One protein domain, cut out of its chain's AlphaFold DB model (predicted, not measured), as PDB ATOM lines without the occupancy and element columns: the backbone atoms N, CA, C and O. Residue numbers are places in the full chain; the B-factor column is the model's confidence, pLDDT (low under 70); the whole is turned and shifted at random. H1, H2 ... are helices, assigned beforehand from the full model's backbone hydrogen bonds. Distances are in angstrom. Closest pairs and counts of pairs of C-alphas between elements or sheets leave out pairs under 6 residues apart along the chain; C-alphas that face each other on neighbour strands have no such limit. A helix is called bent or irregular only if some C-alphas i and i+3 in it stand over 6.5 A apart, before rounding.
ATOM      1  N   PRO A  59     301.657 235.478 346.359       50.69
ATOM      2  CA  PRO A  59     300.727 235.348 347.467       50.69
ATOM      3  C   PRO A  59     300.761 233.908 347.988       50.69
ATOM      4  O   PRO A  59     300.028 233.051 347.506       50.69
ATOM      5  N   VAL A  60     301.617 233.637 348.971       53.91
ATOM      6  CA  VAL A  60     301.488 232.460 349.840       53.91
ATOM      7  C   VAL A  60     301.856 232.876 351.262       53.91
ATOM      8  O   VAL A  60     302.941 232.580 351.743       53.91
ATOM      9  N   HIS A  61     300.954 233.595 351.931       57.62
ATOM     10  CA  HIS A  61     301.050 233.840 353.377       57.62
ATOM     11  C   HIS A  61     299.880 233.251 354.147       57.62
ATOM     12  O   HIS A  61     299.499 233.752 355.196       57.62
ATOM     13  N   THR A  62     299.362 232.117 353.668       69.56
ATOM     14  CA  THR A  62     298.279 231.371 354.323       69.56
ATOM     15  C   THR A  62     298.594 231.059 355.785       69.56
ATOM     16  O   THR A  62     297.706 231.135 356.622       69.56
ATOM     17  N   THR A  63     299.854 230.754 356.109       83.44
ATOM     18  CA  THR A  63     300.265 230.429 357.483       83.44
ATOM     19  C   THR A  63     300.349 231.666 358.374       83.44
ATOM     20  O   THR A  63     299.850 231.640 359.494       83.44
ATOM     21  N   LEU A  64     300.953 232.760 357.892       86.69
ATOM     22  CA  LEU A  64     301.071 233.991 358.674       86.69
ATOM     23  C   LEU A  64     299.689 234.621 358.902       86.69
ATOM     24  O   LEU A  64     299.376 235.021 360.020       86.69
ATOM     25  N   ASP A  65     298.852 234.657 357.862       86.31
ATOM     26  CA  ASP A  65     297.470 235.129 357.955       86.31
ATOM     27  C   ASP A  65     296.650 234.289 358.943       86.31
ATOM     28  O   ASP A  65     295.953 234.861 359.780       86.31
ATOM     29  N   ALA A  66     296.780 232.957 358.907       90.00
ATOM     30  CA  ALA A  66     296.093 232.070 359.846       90.00
ATOM     31  C   ALA A  66     296.544 232.288 361.299       90.00
ATOM     32  O   ALA A  66     295.702 232.336 362.191       90.00
ATOM     33  N   LEU A  67     297.847 232.473 361.548       92.94
ATOM     34  CA  LEU A  67     298.365 232.758 362.893       92.94
ATOM     35  C   LEU A  67     297.862 234.105 363.426       92.94
ATOM     36  O   LEU A  67     297.506 234.211 364.600       92.94
ATOM     37  N   PHE A  68     297.798 235.129 362.569       92.62
ATOM     38  CA  PHE A  68     297.191 236.409 362.932       92.62
ATOM     39  C   PHE A  68     295.709 236.253 363.277       92.62
ATOM     40  O   PHE A  68     295.267 236.781 364.294       92.62
ATOM     41  N   GLU A  69     294.949 235.530 362.453       93.12
ATOM     42  CA  GLU A  69     293.516 235.317 362.660       93.12
ATOM     43  C   GLU A  69     293.227 234.509 363.931       93.12
ATOM     44  O   GLU A  69     292.345 234.884 364.711       93.12
ATOM     45  N   GLU A  70     293.997 233.449 364.186       94.25
ATOM     46  CA  GLU A  70     293.897 232.648 365.406       94.25
ATOM     47  C   GLU A  70     294.182 233.499 366.648       94.25
ATOM     48  O   GLU A  70     293.396 233.499 367.602       94.25
ATOM     49  N   PHE A  71     295.277 234.263 366.626       95.81
ATOM     50  CA  PHE A  71     295.654 235.132 367.734       95.81
ATOM     51  C   PHE A  71     294.601 236.220 367.989       95.81
ATOM     52  O   PHE A  71     294.151 236.403 369.123       95.81
ATOM     53  N   ASP A  72     294.155 236.914 366.939       92.50
ATOM     54  CA  ASP A  72     293.169 237.991 367.045       92.50
ATOM     55  C   ASP A  72     291.814 237.490 367.552       92.50
ATOM     56  O   ASP A  72     291.182 238.155 368.382       92.50
ATOM     57  N   THR A  73     291.365 236.336 367.059       92.69
ATOM     58  CA  THR A  73     290.104 235.713 367.478       92.69
ATOM     59  C   THR A  73     290.190 235.273 368.933       92.69
ATOM     60  O   THR A  73     289.293 235.568 369.725       92.69
ATOM     61  N   GLY A  74     291.303 234.652 369.327       93.44
ATOM     62  CA  GLY A  74     291.540 234.248 370.707       93.44
ATOM     63  C   GLY A  74     291.574 235.424 371.680       93.44
ATOM     64  O   GLY A  74     290.880 235.409 372.696       93.44
ATOM     65  N   CYS A  75     292.306 236.492 371.351       93.62
ATOM     66  CA  CYS A  75     292.353 237.690 372.190       93.62
ATOM     67  C   CYS A  75     290.983 238.374 372.329       93.62
ATOM     68  O   CYS A  75     290.689 238.930 373.388       93.62
ATOM     69  N   GLN A  76     290.133 238.336 371.297       91.50
ATOM     70  CA  GLN A  76     288.744 238.805 371.402       91.50
ATOM     71  C   GLN A  76     287.911 237.894 372.314       91.50
ATOM     72  O   GLN A  76     287.140 238.388 373.137       91.50
ATOM     73  N   GLY A  77     288.122 236.578 372.221       91.56
ATOM     74  CA  GLY A  77     287.478 235.569 373.058       91.56
ATOM     75  C   GLY A  77     287.774 235.713 374.554       91.56
ATOM     76  O   GLY A  77     286.886 235.471 375.370       91.56
ATOM     77  N   LEU A  78     288.969 236.187 374.931       92.31
ATOM     78  CA  LEU A  78     289.359 236.362 376.340       92.31
ATOM     79  C   LEU A  78     288.383 237.238 377.140       92.31
ATOM     80  O   LEU A  78     288.174 236.993 378.324       92.31
ATOM     81  N   GLY A  79     287.767 238.248 376.516       84.62
ATOM     82  CA  GLY A  79     286.797 239.120 377.189       84.62
ATOM     83  C   GLY A  79     285.449 238.455 377.488       84.62
ATOM     84  O   GLY A  79     284.671 238.989 378.276       84.62
ATOM     85  N   HIS A  80     285.166 237.310 376.864       90.19
ATOM     86  CA  HIS A  80     283.914 236.567 377.019       90.19
ATOM     87  C   HIS A  80     284.009 235.425 378.038       90.19
ATOM     88  O   HIS A  80     282.977 234.921 378.487       90.19
ATOM     89  N   LEU A  81     285.226 235.038 378.424       91.56
ATOM     90  CA  LEU A  81     285.461 234.077 379.496       91.56
ATOM     91  C   LEU A  81     285.154 234.729 380.848       91.56
ATOM     92  O   LEU A  81     285.550 235.864 381.116       91.56
ATOM     93  N   ARG A  82     284.409 234.017 381.697       87.19
ATOM     94  CA  ARG A  82     283.901 234.565 382.964       87.19
ATOM     95  C   ARG A  82     284.949 234.538 384.065       87.19
ATOM     96  O   ARG A  82     285.032 235.479 384.851       87.19
ATOM     97  N   ASP A  83     285.732 233.469 384.120       94.19
ATOM     98  CA  ASP A  83     286.695 233.250 385.186       94.19
ATOM     99  C   ASP A  83     288.078 233.821 384.836       94.19
ATOM    100  O   ASP A  83     288.502 233.852 383.680       94.19
ATOM    101  N   LEU A  84     288.779 234.331 385.848       93.31
ATOM    102  CA  LEU A  84     290.146 234.818 385.704       93.31
ATOM    103  C   LEU A  84     291.115 233.664 385.425       93.31
ATOM    104  O   LEU A  84     292.037 233.828 384.625       93.31
ATOM    105  N   GLU A  85     290.909 232.499 386.039       93.62
ATOM    106  CA  GLU A  85     291.772 231.339 385.805       93.62
ATOM    107  C   GLU A  85     291.629 230.821 384.368       93.62
ATOM    108  O   GLU A  85     292.632 230.598 383.687       93.62
ATOM    109  N   GLU A  86     290.395 230.725 383.864       94.00
ATOM    110  CA  GLU A  86     290.119 230.387 382.461       94.00
ATOM    111  C   GLU A  86     290.760 231.387 381.490       94.00
ATOM    112  O   GLU A  86     291.414 230.975 380.529       94.00
ATOM    113  N   ARG A  87     290.648 232.695 381.766       95.25
ATOM    114  CA  ARG A  87     291.301 233.746 380.965       95.25
ATOM    115  C   ARG A  87     292.815 233.573 380.932       95.25
ATOM    116  O   ARG A  87     293.409 233.624 379.858       95.25
ATOM    117  N   ARG A  88     293.441 233.316 382.082       94.88
ATOM    118  CA  ARG A  88     294.894 233.098 382.184       94.88
ATOM    119  C   ARG A  88     295.340 231.823 381.471       94.88
ATOM    120  O   ARG A  88     296.401 231.819 380.849       94.88
ATOM    121  N   ARG A  89     294.542 230.755 381.526       94.12
ATOM    122  CA  ARG A  89     294.817 229.492 380.828       94.12
ATOM    123  C   ARG A  89     294.768 229.667 379.311       94.12
ATOM    124  O   ARG A  89     295.703 229.262 378.627       94.12
ATOM    125  N   GLU A  90     293.725 230.316 378.797       94.94
ATOM    126  CA  GLU A  90     293.616 230.603 377.364       94.94
ATOM    127  C   GLU A  90     294.695 231.595 376.907       94.94
ATOM    128  O   GLU A  90     295.295 231.419 375.851       94.94
ATOM    129  N   ALA A  91     295.033 232.594 377.726       95.81
ATOM    130  CA  ALA A  91     296.124 233.513 377.419       95.81
ATOM    131  C   ALA A  91     297.477 232.805 377.295       95.81
ATOM    132  O   ALA A  91     298.222 233.111 376.370       95.81
ATOM    133  N   ARG A  92     297.776 231.814 378.149       95.00
ATOM    134  CA  ARG A  92     298.983 230.975 378.001       95.00
ATOM    135  C   ARG A  92     298.995 230.233 376.661       95.00
ATOM    136  O   ARG A  92     300.024 230.215 375.994       95.00
ATOM    137  N   ARG A  93     297.856 229.685 376.218       95.38
ATOM    138  CA  ARG A  93     297.735 229.065 374.883       95.38
ATOM    139  C   ARG A  93     298.017 230.081 373.769       95.38
ATOM    140  O   ARG A  93     298.778 229.795 372.851       95.38
ATOM    141  N   LEU A  94     297.448 231.281 373.867       95.75
ATOM    142  CA  LEU A  94     297.639 232.353 372.883       95.75
ATOM    143  C   LEU A  94     299.059 232.927 372.880       95.75
ATOM    144  O   LEU A  94     299.532 233.375 371.840       95.75
ATOM    145  N   MET A  95     299.759 232.898 374.014       95.00
ATOM    146  CA  MET A  95     301.174 233.257 374.096       95.00
ATOM    147  C   MET A  95     302.049 232.305 373.266       95.00
ATOM    148  O   MET A  95     302.983 232.768 372.619       95.00
ATOM    149  N   VAL A  96     301.709 231.012 373.192       94.81
ATOM    150  CA  VAL A  96     302.384 230.061 372.286       94.81
ATOM    151  C   VAL A  96     302.159 230.448 370.823       94.81
ATOM    152  O   VAL A  96     303.114 230.520 370.051       94.81
ATOM    153  N   VAL A  97     300.918 230.782 370.450       95.12
ATOM    154  CA  VAL A  97     300.593 231.271 369.094       95.12
ATOM    155  C   VAL A  97     301.382 232.543 368.771       95.12
ATOM    156  O   VAL A  97     301.913 232.680 367.673       95.12
ATOM    157  N   LEU A  98     301.522 233.457 369.737       95.25
ATOM    158  CA  LEU A  98     302.287 234.690 369.569       95.25
ATOM    159  C   LEU A  98     303.785 234.436 369.322       95.25
ATOM    160  O   LEU A  98     304.395 235.129 368.507       95.25
ATOM    161  N   VAL A  99     304.378 233.443 369.989       95.12
ATOM    162  CA  VAL A  99     305.771 233.026 369.745       95.12
ATOM    163  C   VAL A  99     305.939 232.469 368.331       95.12
ATOM    164  O   VAL A  99     306.880 232.842 367.629       95.12
ATOM    165  N   GLU A 100     305.019 231.619 367.874       94.19
ATOM    166  CA  GLU A 100     305.059 231.083 366.507       94.19
ATOM    167  C   GLU A 100     304.823 232.167 365.447       94.19
ATOM    168  O   GLU A 100     305.463 232.168 364.389       94.19
ATOM    169  N   LEU A 101     303.970 233.144 365.754       93.81
ATOM    170  CA  LEU A 101     303.749 234.314 364.916       93.81
ATOM    171  C   LEU A 101     305.034 235.137 364.760       93.81
ATOM    172  O   LEU A 101     305.406 235.453 363.631       93.81
ATOM    173  N   ASP A 102     305.761 235.427 365.845       94.81
ATOM    174  CA  ASP A 102     307.047 236.144 365.779       94.81
ATOM    175  C   ASP A 102     308.094 235.388 364.953       94.81
ATOM    176  O   ASP A 102     308.704 235.966 364.047       94.81
ATOM    177  N   LYS A 103     308.247 234.077 365.182       94.06
ATOM    178  CA  LYS A 103     309.152 233.233 364.385       94.06
ATOM    179  C   LYS A 103     308.814 233.304 362.898       94.06
ATOM    180  O   LYS A 103     309.712 233.471 362.069       94.06
ATOM    181  N   THR A 104     307.527 233.216 362.563       92.75
ATOM    182  CA  THR A 104     307.051 233.242 361.176       92.75
ATOM    183  C   THR A 104     307.255 234.620 360.544       92.75
ATOM    184  O   THR A 104     307.733 234.703 359.414       92.75
ATOM    185  N   MET A 105     306.995 235.708 361.279       92.25
ATOM    186  CA  MET A 105     307.259 237.080 360.822       92.25
ATOM    187  C   MET A 105     308.740 237.307 360.509       92.25
ATOM    188  O   MET A 105     309.073 237.891 359.475       92.25
ATOM    189  N   ARG A 106     309.643 236.828 361.373       92.88
ATOM    190  CA  ARG A 106     311.091 236.935 361.140       92.88
ATOM    191  C   ARG A 106     311.539 236.082 359.956       92.88
ATOM    192  O   ARG A 106     312.375 236.525 359.171       92.88
ATOM    193  N   ALA A 107     311.003 234.870 359.816       90.06
ATOM    194  CA  ALA A 107     311.314 233.992 358.691       90.06
ATOM    195  C   ALA A 107     310.870 234.601 357.350       90.06
ATOM    196  O   ALA A 107     311.647 234.604 356.396       90.06
ATOM    197  N   ASP A 108     309.670 235.180 357.300       87.44
ATOM    198  CA  ASP A 108     309.161 235.878 356.119       87.44
ATOM    199  C   ASP A 108     310.020 237.100 355.752       87.44
ATOM    200  O   ASP A 108     310.434 237.244 354.601       87.44
ATOM    201  N   ALA A 109     310.374 237.938 356.731       87.69
ATOM    202  CA  ALA A 109     311.221 239.103 356.479       87.69
ATOM    203  C   ALA A 109     312.591 238.706 355.890       87.69
ATOM    204  O   ALA A 109     313.068 239.331 354.937       87.69
ATOM    205  N   ARG A 110     313.194 237.616 356.393       87.75
ATOM    206  CA  ARG A 110     314.425 237.036 355.824       87.75
ATOM    207  C   ARG A 110     314.211 236.532 354.399       87.75
ATOM    208  O   ARG A 110     315.034 236.814 353.530       87.75
ATOM    209  N   ALA A 111     313.115 235.818 354.136       84.75
ATOM    210  CA  ALA A 111     312.792 235.308 352.801       84.75
ATOM    211  C   ALA A 111     312.623 236.440 351.773       84.75
ATOM    212  O   ALA A 111     313.053 236.318 350.625       84.75
ATOM    213  N   ARG A 112     312.066 237.574 352.210       82.50
ATOM    214  CA  ARG A 112     311.897 238.799 351.417       82.50
ATOM    215  C   ARG A 112     313.159 239.652 351.299       82.50
ATOM    216  O   ARG A 112     313.133 240.657 350.593       82.50
ATOM    217  N   ARG A 113     314.261 239.247 351.945       86.38
ATOM    218  CA  ARG A 113     315.526 240.000 352.008       86.38
ATOM    219  C   ARG A 113     315.311 241.436 352.497       86.38
ATOM    220  O   ARG A 113     315.919 242.372 351.979       86.38
ATOM    221  N   GLU A 114     314.412 241.610 353.464       84.19
ATOM    222  CA  GLU A 114     314.276 242.881 354.171       84.19
ATOM    223  C   GLU A 114     315.567 243.201 354.939       84.19
ATOM    224  O   GLU A 114     316.339 242.306 355.286       84.19
ATOM    225  N   ASP A 115     315.794 244.486 355.214       89.50
ATOM    226  CA  ASP A 115     316.870 244.914 356.108       89.50
ATOM    227  C   ASP A 115     316.700 244.262 357.491       89.50
ATOM    228  O   ASP A 115     315.633 244.356 358.101       89.50
ATOM    229  N   GLU A 116     317.740 243.577 357.972       85.06
ATOM    230  CA  GLU A 116     317.659 242.707 359.150       85.06
ATOM    231  C   GLU A 116     317.389 243.486 360.441       85.06
ATOM    232  O   GLU A 116     316.577 243.056 361.268       85.06
ATOM    233  N   LEU A 117     318.030 244.648 360.599       86.88
ATOM    234  CA  LEU A 117     317.841 245.499 361.768       86.88
ATOM    235  C   LEU A 117     316.405 246.019 361.807       86.88
ATOM    236  O   LEU A 117     315.709 245.873 362.812       86.88
ATOM    237  N   ARG A 118     315.931 246.549 360.679       81.56
ATOM    238  CA  ARG A 118     314.567 247.053 360.536       81.56
ATOM    239  C   ARG A 118     313.515 245.966 360.750       81.56
ATOM    240  O   ARG A 118     312.508 246.199 361.420       81.56
ATOM    241  N   ALA A 119     313.715 244.784 360.170       86.25
ATOM    242  CA  ALA A 119     312.803 243.660 360.334       86.25
ATOM    243  C   ALA A 119     312.733 243.205 361.797       86.25
ATOM    244  O   ALA A 119     311.639 242.956 362.306       86.25
ATOM    245  N   SER A 120     313.877 243.154 362.482       85.56
ATOM    246  CA  SER A 120     313.956 242.765 363.893       85.56
ATOM    247  C   SER A 120     313.226 243.758 364.792       85.56
ATOM    248  O   SER A 120     312.356 243.345 365.553       85.56
ATOM    249  N   LEU A 121     313.475 245.063 364.627       87.81
ATOM    250  CA  LEU A 121     312.796 246.114 365.395       87.81
ATOM    251  C   LEU A 121     311.274 246.070 365.208       87.81
ATOM    252  O   LEU A 121     310.522 246.137 366.181       87.81
ATOM    253  N   ARG A 122     310.807 245.880 363.966       90.12
ATOM    254  CA  ARG A 122     309.379 245.718 363.660       90.12
ATOM    255  C   ARG A 122     308.775 244.496 364.359       90.12
ATOM    256  O   ARG A 122     307.670 244.597 364.895       90.12
ATOM    257  N   CYS A 123     309.464 243.353 364.348       91.06
ATOM    258  CA  CYS A 123     308.991 242.136 365.018       91.06
ATOM    259  C   CYS A 123     308.955 242.317 366.543       91.06
ATOM    260  O   CYS A 123     307.931 242.033 367.158       91.06
ATOM    261  N   ASP A 124     310.000 242.896 367.138       92.19
ATOM    262  CA  ASP A 124     310.080 243.155 368.583       92.19
ATOM    263  C   ASP A 124     308.959 244.091 369.058       92.19
ATOM    264  O   ASP A 124     308.297 243.845 370.073       92.19
ATOM    265  N   GLN A 125     308.705 245.168 368.309       90.50
ATOM    266  CA  GLN A 125     307.621 246.100 368.613       90.50
ATOM    267  C   GLN A 125     306.249 245.440 368.477       90.50
ATOM    268  O   GLN A 125     305.389 245.633 369.342       90.50
ATOM    269  N   HIS A 126     306.046 244.647 367.420       92.19
ATOM    270  CA  HIS A 126     304.819 243.880 367.237       92.19
ATOM    271  C   HIS A 126     304.584 242.934 368.419       92.19
ATOM    272  O   HIS A 126     303.519 242.980 369.035       92.19
ATOM    273  N   PHE A 127     305.594 242.147 368.788       93.94
ATOM    274  CA  PHE A 127     305.527 241.196 369.892       93.94
ATOM    275  C   PHE A 127     305.184 241.888 371.214       93.94
ATOM    276  O   PHE A 127     304.251 241.492 371.916       93.94
ATOM    277  N   ARG A 128     305.866 242.999 371.520       92.69
ATOM    278  CA  ARG A 128     305.623 243.782 372.737       92.69
ATOM    279  C   ARG A 128     304.211 244.361 372.790       92.69
ATOM    280  O   ARG A 128     303.611 244.408 373.862       92.69
ATOM    281  N   LEU A 129     303.679 244.836 371.665       92.00
ATOM    282  CA  LEU A 129     302.304 245.335 371.600       92.00
ATOM    283  C   LEU A 129     301.280 244.209 371.722       92.00
ATOM    284  O   LEU A 129     300.275 244.384 372.409       92.00
ATOM    285  N   ALA A 130     301.533 243.070 371.083       93.75
ATOM    286  CA  ALA A 130     300.654 241.913 371.130       93.75
ATOM    287  C   ALA A 130     300.546 241.341 372.551       93.75
ATOM    288  O   ALA A 130     299.441 241.051 373.007       93.75
ATOM    289  N   LEU A 131     301.658 241.296 373.293       94.31
ATOM    290  CA  LEU A 131     301.703 240.919 374.711       94.31
ATOM    291  C   LEU A 131     300.774 241.754 375.600       94.31
ATOM    292  O   LEU A 131     300.184 241.245 376.552       94.31
ATOM    293  N   ARG A 132     300.592 243.037 375.275       94.06
ATOM    294  CA  ARG A 132     299.703 243.924 376.041       94.06
ATOM    295  C   ARG A 132     298.223 243.565 375.914       94.06
ATOM    296  O   ARG A 132     297.422 244.030 376.722       94.06
ATOM    297  N   ASN A 133     297.837 242.726 374.947       94.50
ATOM    298  CA  ASN A 133     296.461 242.234 374.861       94.50
ATOM    299  C   ASN A 133     296.069 241.378 376.073       94.50
ATOM    300  O   ASN A 133     294.879 241.248 376.348       94.50
ATOM    301  N   PHE A 134     297.039 240.840 376.818       95.81
ATOM    302  CA  PHE A 134     296.780 240.018 377.997       95.81
ATOM    303  C   PHE A 134     296.643 240.821 379.294       95.81
ATOM    304  O   PHE A 134     296.015 240.322 380.223       95.81
ATOM    305  N   GLU A 135     297.141 242.067 379.353       94.75
ATOM    306  CA  GLU A 135     297.201 242.848 380.602       94.75
ATOM    307  C   GLU A 135     295.814 242.984 381.252       94.75
ATOM    308  O   GLU A 135     295.577 242.553 382.379       94.75
ATOM    309  N   ARG A 136     294.851 243.538 380.506       93.62
ATOM    310  CA  ARG A 136     293.499 243.782 381.023       93.62
ATOM    311  C   ARG A 136     292.678 242.498 381.213       93.62
ATOM    312  O   ARG A 136     292.027 242.396 382.249       93.62
ATOM    313  N   PRO A 137     292.644 241.537 380.267       92.81
ATOM    314  CA  PRO A 137     291.851 240.323 380.450       92.81
ATOM    315  C   PRO A 137     292.390 239.395 381.541       92.81
ATOM    316  O   PRO A 137     291.586 238.745 382.201       92.81
ATOM    317  N   CYS A 138     293.707 239.330 381.744       94.19
ATOM    318  CA  CYS A 138     294.333 238.388 382.681       94.19
ATOM    319  C   CYS A 138     294.747 239.022 384.008       94.19
ATOM    320  O   CYS A 138     295.269 238.318 384.877       94.19
ATOM    321  N   GLU A 139     294.520 240.330 384.154       95.06
ATOM    322  CA  GLU A 139     294.961 241.121 385.304       95.06
ATOM    323  C   GLU A 139     296.454 240.901 385.567       95.06
ATOM    324  O   GLU A 139     296.872 240.566 386.673       95.06
ATOM    325  N   TRP A 140     297.231 241.026 384.492       94.69
ATOM    326  CA  TRP A 140     298.684 240.961 384.506       94.69
ATOM    327  C   TRP A 140     299.259 242.327 384.154       94.69
ATOM    328  O   TRP A 140     298.732 243.064 383.319       94.69
ATOM    329  N   SER A 141     300.379 242.652 384.772       94.50
ATOM    330  CA  SER A 141     301.313 243.643 384.266       94.50
ATOM    331  C   SER A 141     302.053 243.098 383.043       94.50
ATOM    332  O   SER A 141     302.160 241.888 382.835       94.50
ATOM    333  N   LEU A 142     302.616 243.996 382.233       90.94
ATOM    334  CA  LEU A 142     303.492 243.590 381.136       90.94
ATOM    335  C   LEU A 142     304.663 242.714 381.618       90.94
ATOM    336  O   LEU A 142     305.041 241.784 380.910       90.94
ATOM    337  N   ASP A 143     305.210 242.985 382.804       93.56
ATOM    338  CA  ASP A 143     306.322 242.214 383.374       93.56
ATOM    339  C   ASP A 143     305.885 240.793 383.757       93.56
ATOM    340  O   ASP A 143     306.598 239.835 383.472       93.56
ATOM    341  N   GLU A 144     304.678 240.628 384.306       93.19
ATOM    342  CA  GLU A 144     304.095 239.301 384.551       93.19
ATOM    343  C   GLU A 144     303.829 238.547 383.244       93.19
ATOM    344  O   GLU A 144     304.105 237.354 383.164       93.19
ATOM    345  N   CYS A 145     303.363 239.226 382.189       93.06
ATOM    346  CA  CYS A 145     303.216 238.594 380.878       93.06
ATOM    347  C   CYS A 145     304.561 238.074 380.339       93.06
ATOM    348  O   CYS A 145     304.609 236.997 379.744       93.06
ATOM    349  N   TRP A 146     305.652 238.818 380.550       92.75
ATOM    350  CA  TRP A 146     307.002 238.373 380.193       92.75
ATOM    351  C   TRP A 146     307.484 237.206 381.055       92.75
ATOM    352  O   TRP A 146     308.076 236.275 380.515       92.75
ATOM    353  N   ALA A 147     307.207 237.222 382.360       92.62
ATOM    354  CA  ALA A 147     307.549 236.121 383.259       92.62
ATOM    355  C   ALA A 147     306.851 234.816 382.840       92.62
ATOM    356  O   ALA A 147     307.504 233.787 382.708       92.62
ATOM    357  N   VAL A 148     305.555 234.878 382.519       91.12
ATOM    358  CA  VAL A 148     304.783 233.715 382.047       91.12
ATOM    359  C   VAL A 148     305.341 233.154 380.735       91.12
ATOM    360  O   VAL A 148     305.381 231.939 380.553       91.12
ATOM    361  N   LEU A 149     305.788 234.017 379.819       88.00
ATOM    362  CA  LEU A 149     306.459 233.576 378.594       88.00
ATOM    363  C   LEU A 149     307.800 232.888 378.876       88.00
ATOM    364  O   LEU A 149     308.118 231.905 378.213       88.00
ATOM    365  N   ALA A 150     308.577 233.399 379.833       86.88
ATOM    366  CA  ALA A 150     309.859 232.813 380.211       86.88
ATOM    367  C   ALA A 150     309.690 231.431 380.867       86.88
ATOM    368  O   ALA A 150     310.451 230.522 380.558       86.88
ATOM    369  N   GLU A 151     308.658 231.251 381.698       81.56
ATOM    370  CA  GLU A 151     308.310 229.964 382.325       81.56
ATOM    371  C   GLU A 151     307.899 228.883 381.311       81.56
ATOM    372  O   GLU A 151     308.067 227.698 381.572       81.56
ATOM    373  N   GLY A 152     307.333 229.270 380.163       63.31
ATOM    374  CA  GLY A 152     306.910 228.340 379.110       63.31
ATOM    375  C   GLY A 152     307.996 227.981 378.091       63.31
ATOM    376  O   GLY A 152     307.696 227.272 377.131       63.31
ATOM    377  N   ALA A 153     309.211 228.516 378.248       56.44
ATOM    378  CA  ALA A 153     310.346 228.291 377.350       56.44
ATOM    379  C   ALA A 153     311.348 227.233 377.866       56.44
ATOM    380  O   ALA A 153     312.310 226.932 377.153       56.44
ATOM    381  N   GLU A 154     311.124 226.692 379.070       40.09
ATOM    382  CA  GLU A 154     311.806 225.509 379.630       40.09
ATOM    383  C   GLU A 154     311.107 224.203 379.219       40.09
ATOM    384  O   GLU A 154     311.835 223.223 378.933       40.09
TER     385      GLU A 154
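Overview. This is residues 59 to 154 of the 154 residues of an uncharacterized protein of Bradyrhizobium australiense (UniProt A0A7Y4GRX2). Three long helices, H1, H2 and H3, run up and down in a bundle, with H2 between the other two in a bent, triangular arrangement, and H1 and H3 come together near one end. The short H4 lies crosswise over the bundle on the side away from H1, packing on residues 131 to 135 of H3. The printed part has 96 residues with four named helices, in the order H1, H2, H3, H4, and no named strand; the class is all helix. It is compact, with a radius of gyration of the C-alphas of 14.1 A, yet elongated in outline, spanning 44 by 27 by 23 A.

Along the chain. Begin at Pro 59 and go on to C-alpha 62 at (298.279, 231.371, 354.323), where H1 starts; it covers residues 62 to 80 and is 27.4 A long. H1 is neither bent nor irregular, but only just: C-alphas 76 and 79 are 6.1 A apart. Next find H2, residues 84 to 111, the longest helix at 39.9 A, starting with C-alpha 84 at (290.146, 234.818, 385.704). H3, residues 116 to 138, is 33.4 A long and irregular, with C-alphas 133 and 136 lying 7.0 A apart. H4, residues 142 to 151, ends with C-alpha 151 at (308.310, 229.964, 382.325).

Arrangement. Look first at H2 and H3, the hub, which touch three other helices each. They form a helical hairpin, opposite ways at a shallow tilt of 11 degrees; their closest C-alphas, of Arg 88 and Cys 138, are 5.3 A apart. H1 and H2 form another, opposite ways at a shallow tilt of 21 degrees, closest at the C-alphas of Leu 78 and Arg 87, 5.7 A. H1 touches H3 with residues 75 to 79 alone, the same way at a shallow tilt of 24 degrees; the closest C-alphas, of Gly 79 and Pro 137, are 6.1 A apart. H4 is about perpendicular to H3, at 78 degrees, and touches it closest at the C-alphas of Glu 135 and Leu 142, 6.4 A. H4 only just touches H2, with 3 pairs of C-alphas within 8 A, the closest being Met 95 and Leu 149 at 6.9 A. H1 and H4 are apart. Helix packing is part aligned, part crossed. In H2 and H4 every O i to N i+4 pair is within hydrogen-bond range; in H1 13 of 15 are, and in H3 13 of 19.

Size, cuts and confidence. The two farthest C-alphas, of Arg 82 and Arg 113, are 44.6 A apart. The printed part has no cut, and its three links are tight. Look for low confidence, pLDDT under 70, at residues 59 to 62 and 152 to 154; the mean of the printed part is 88.9.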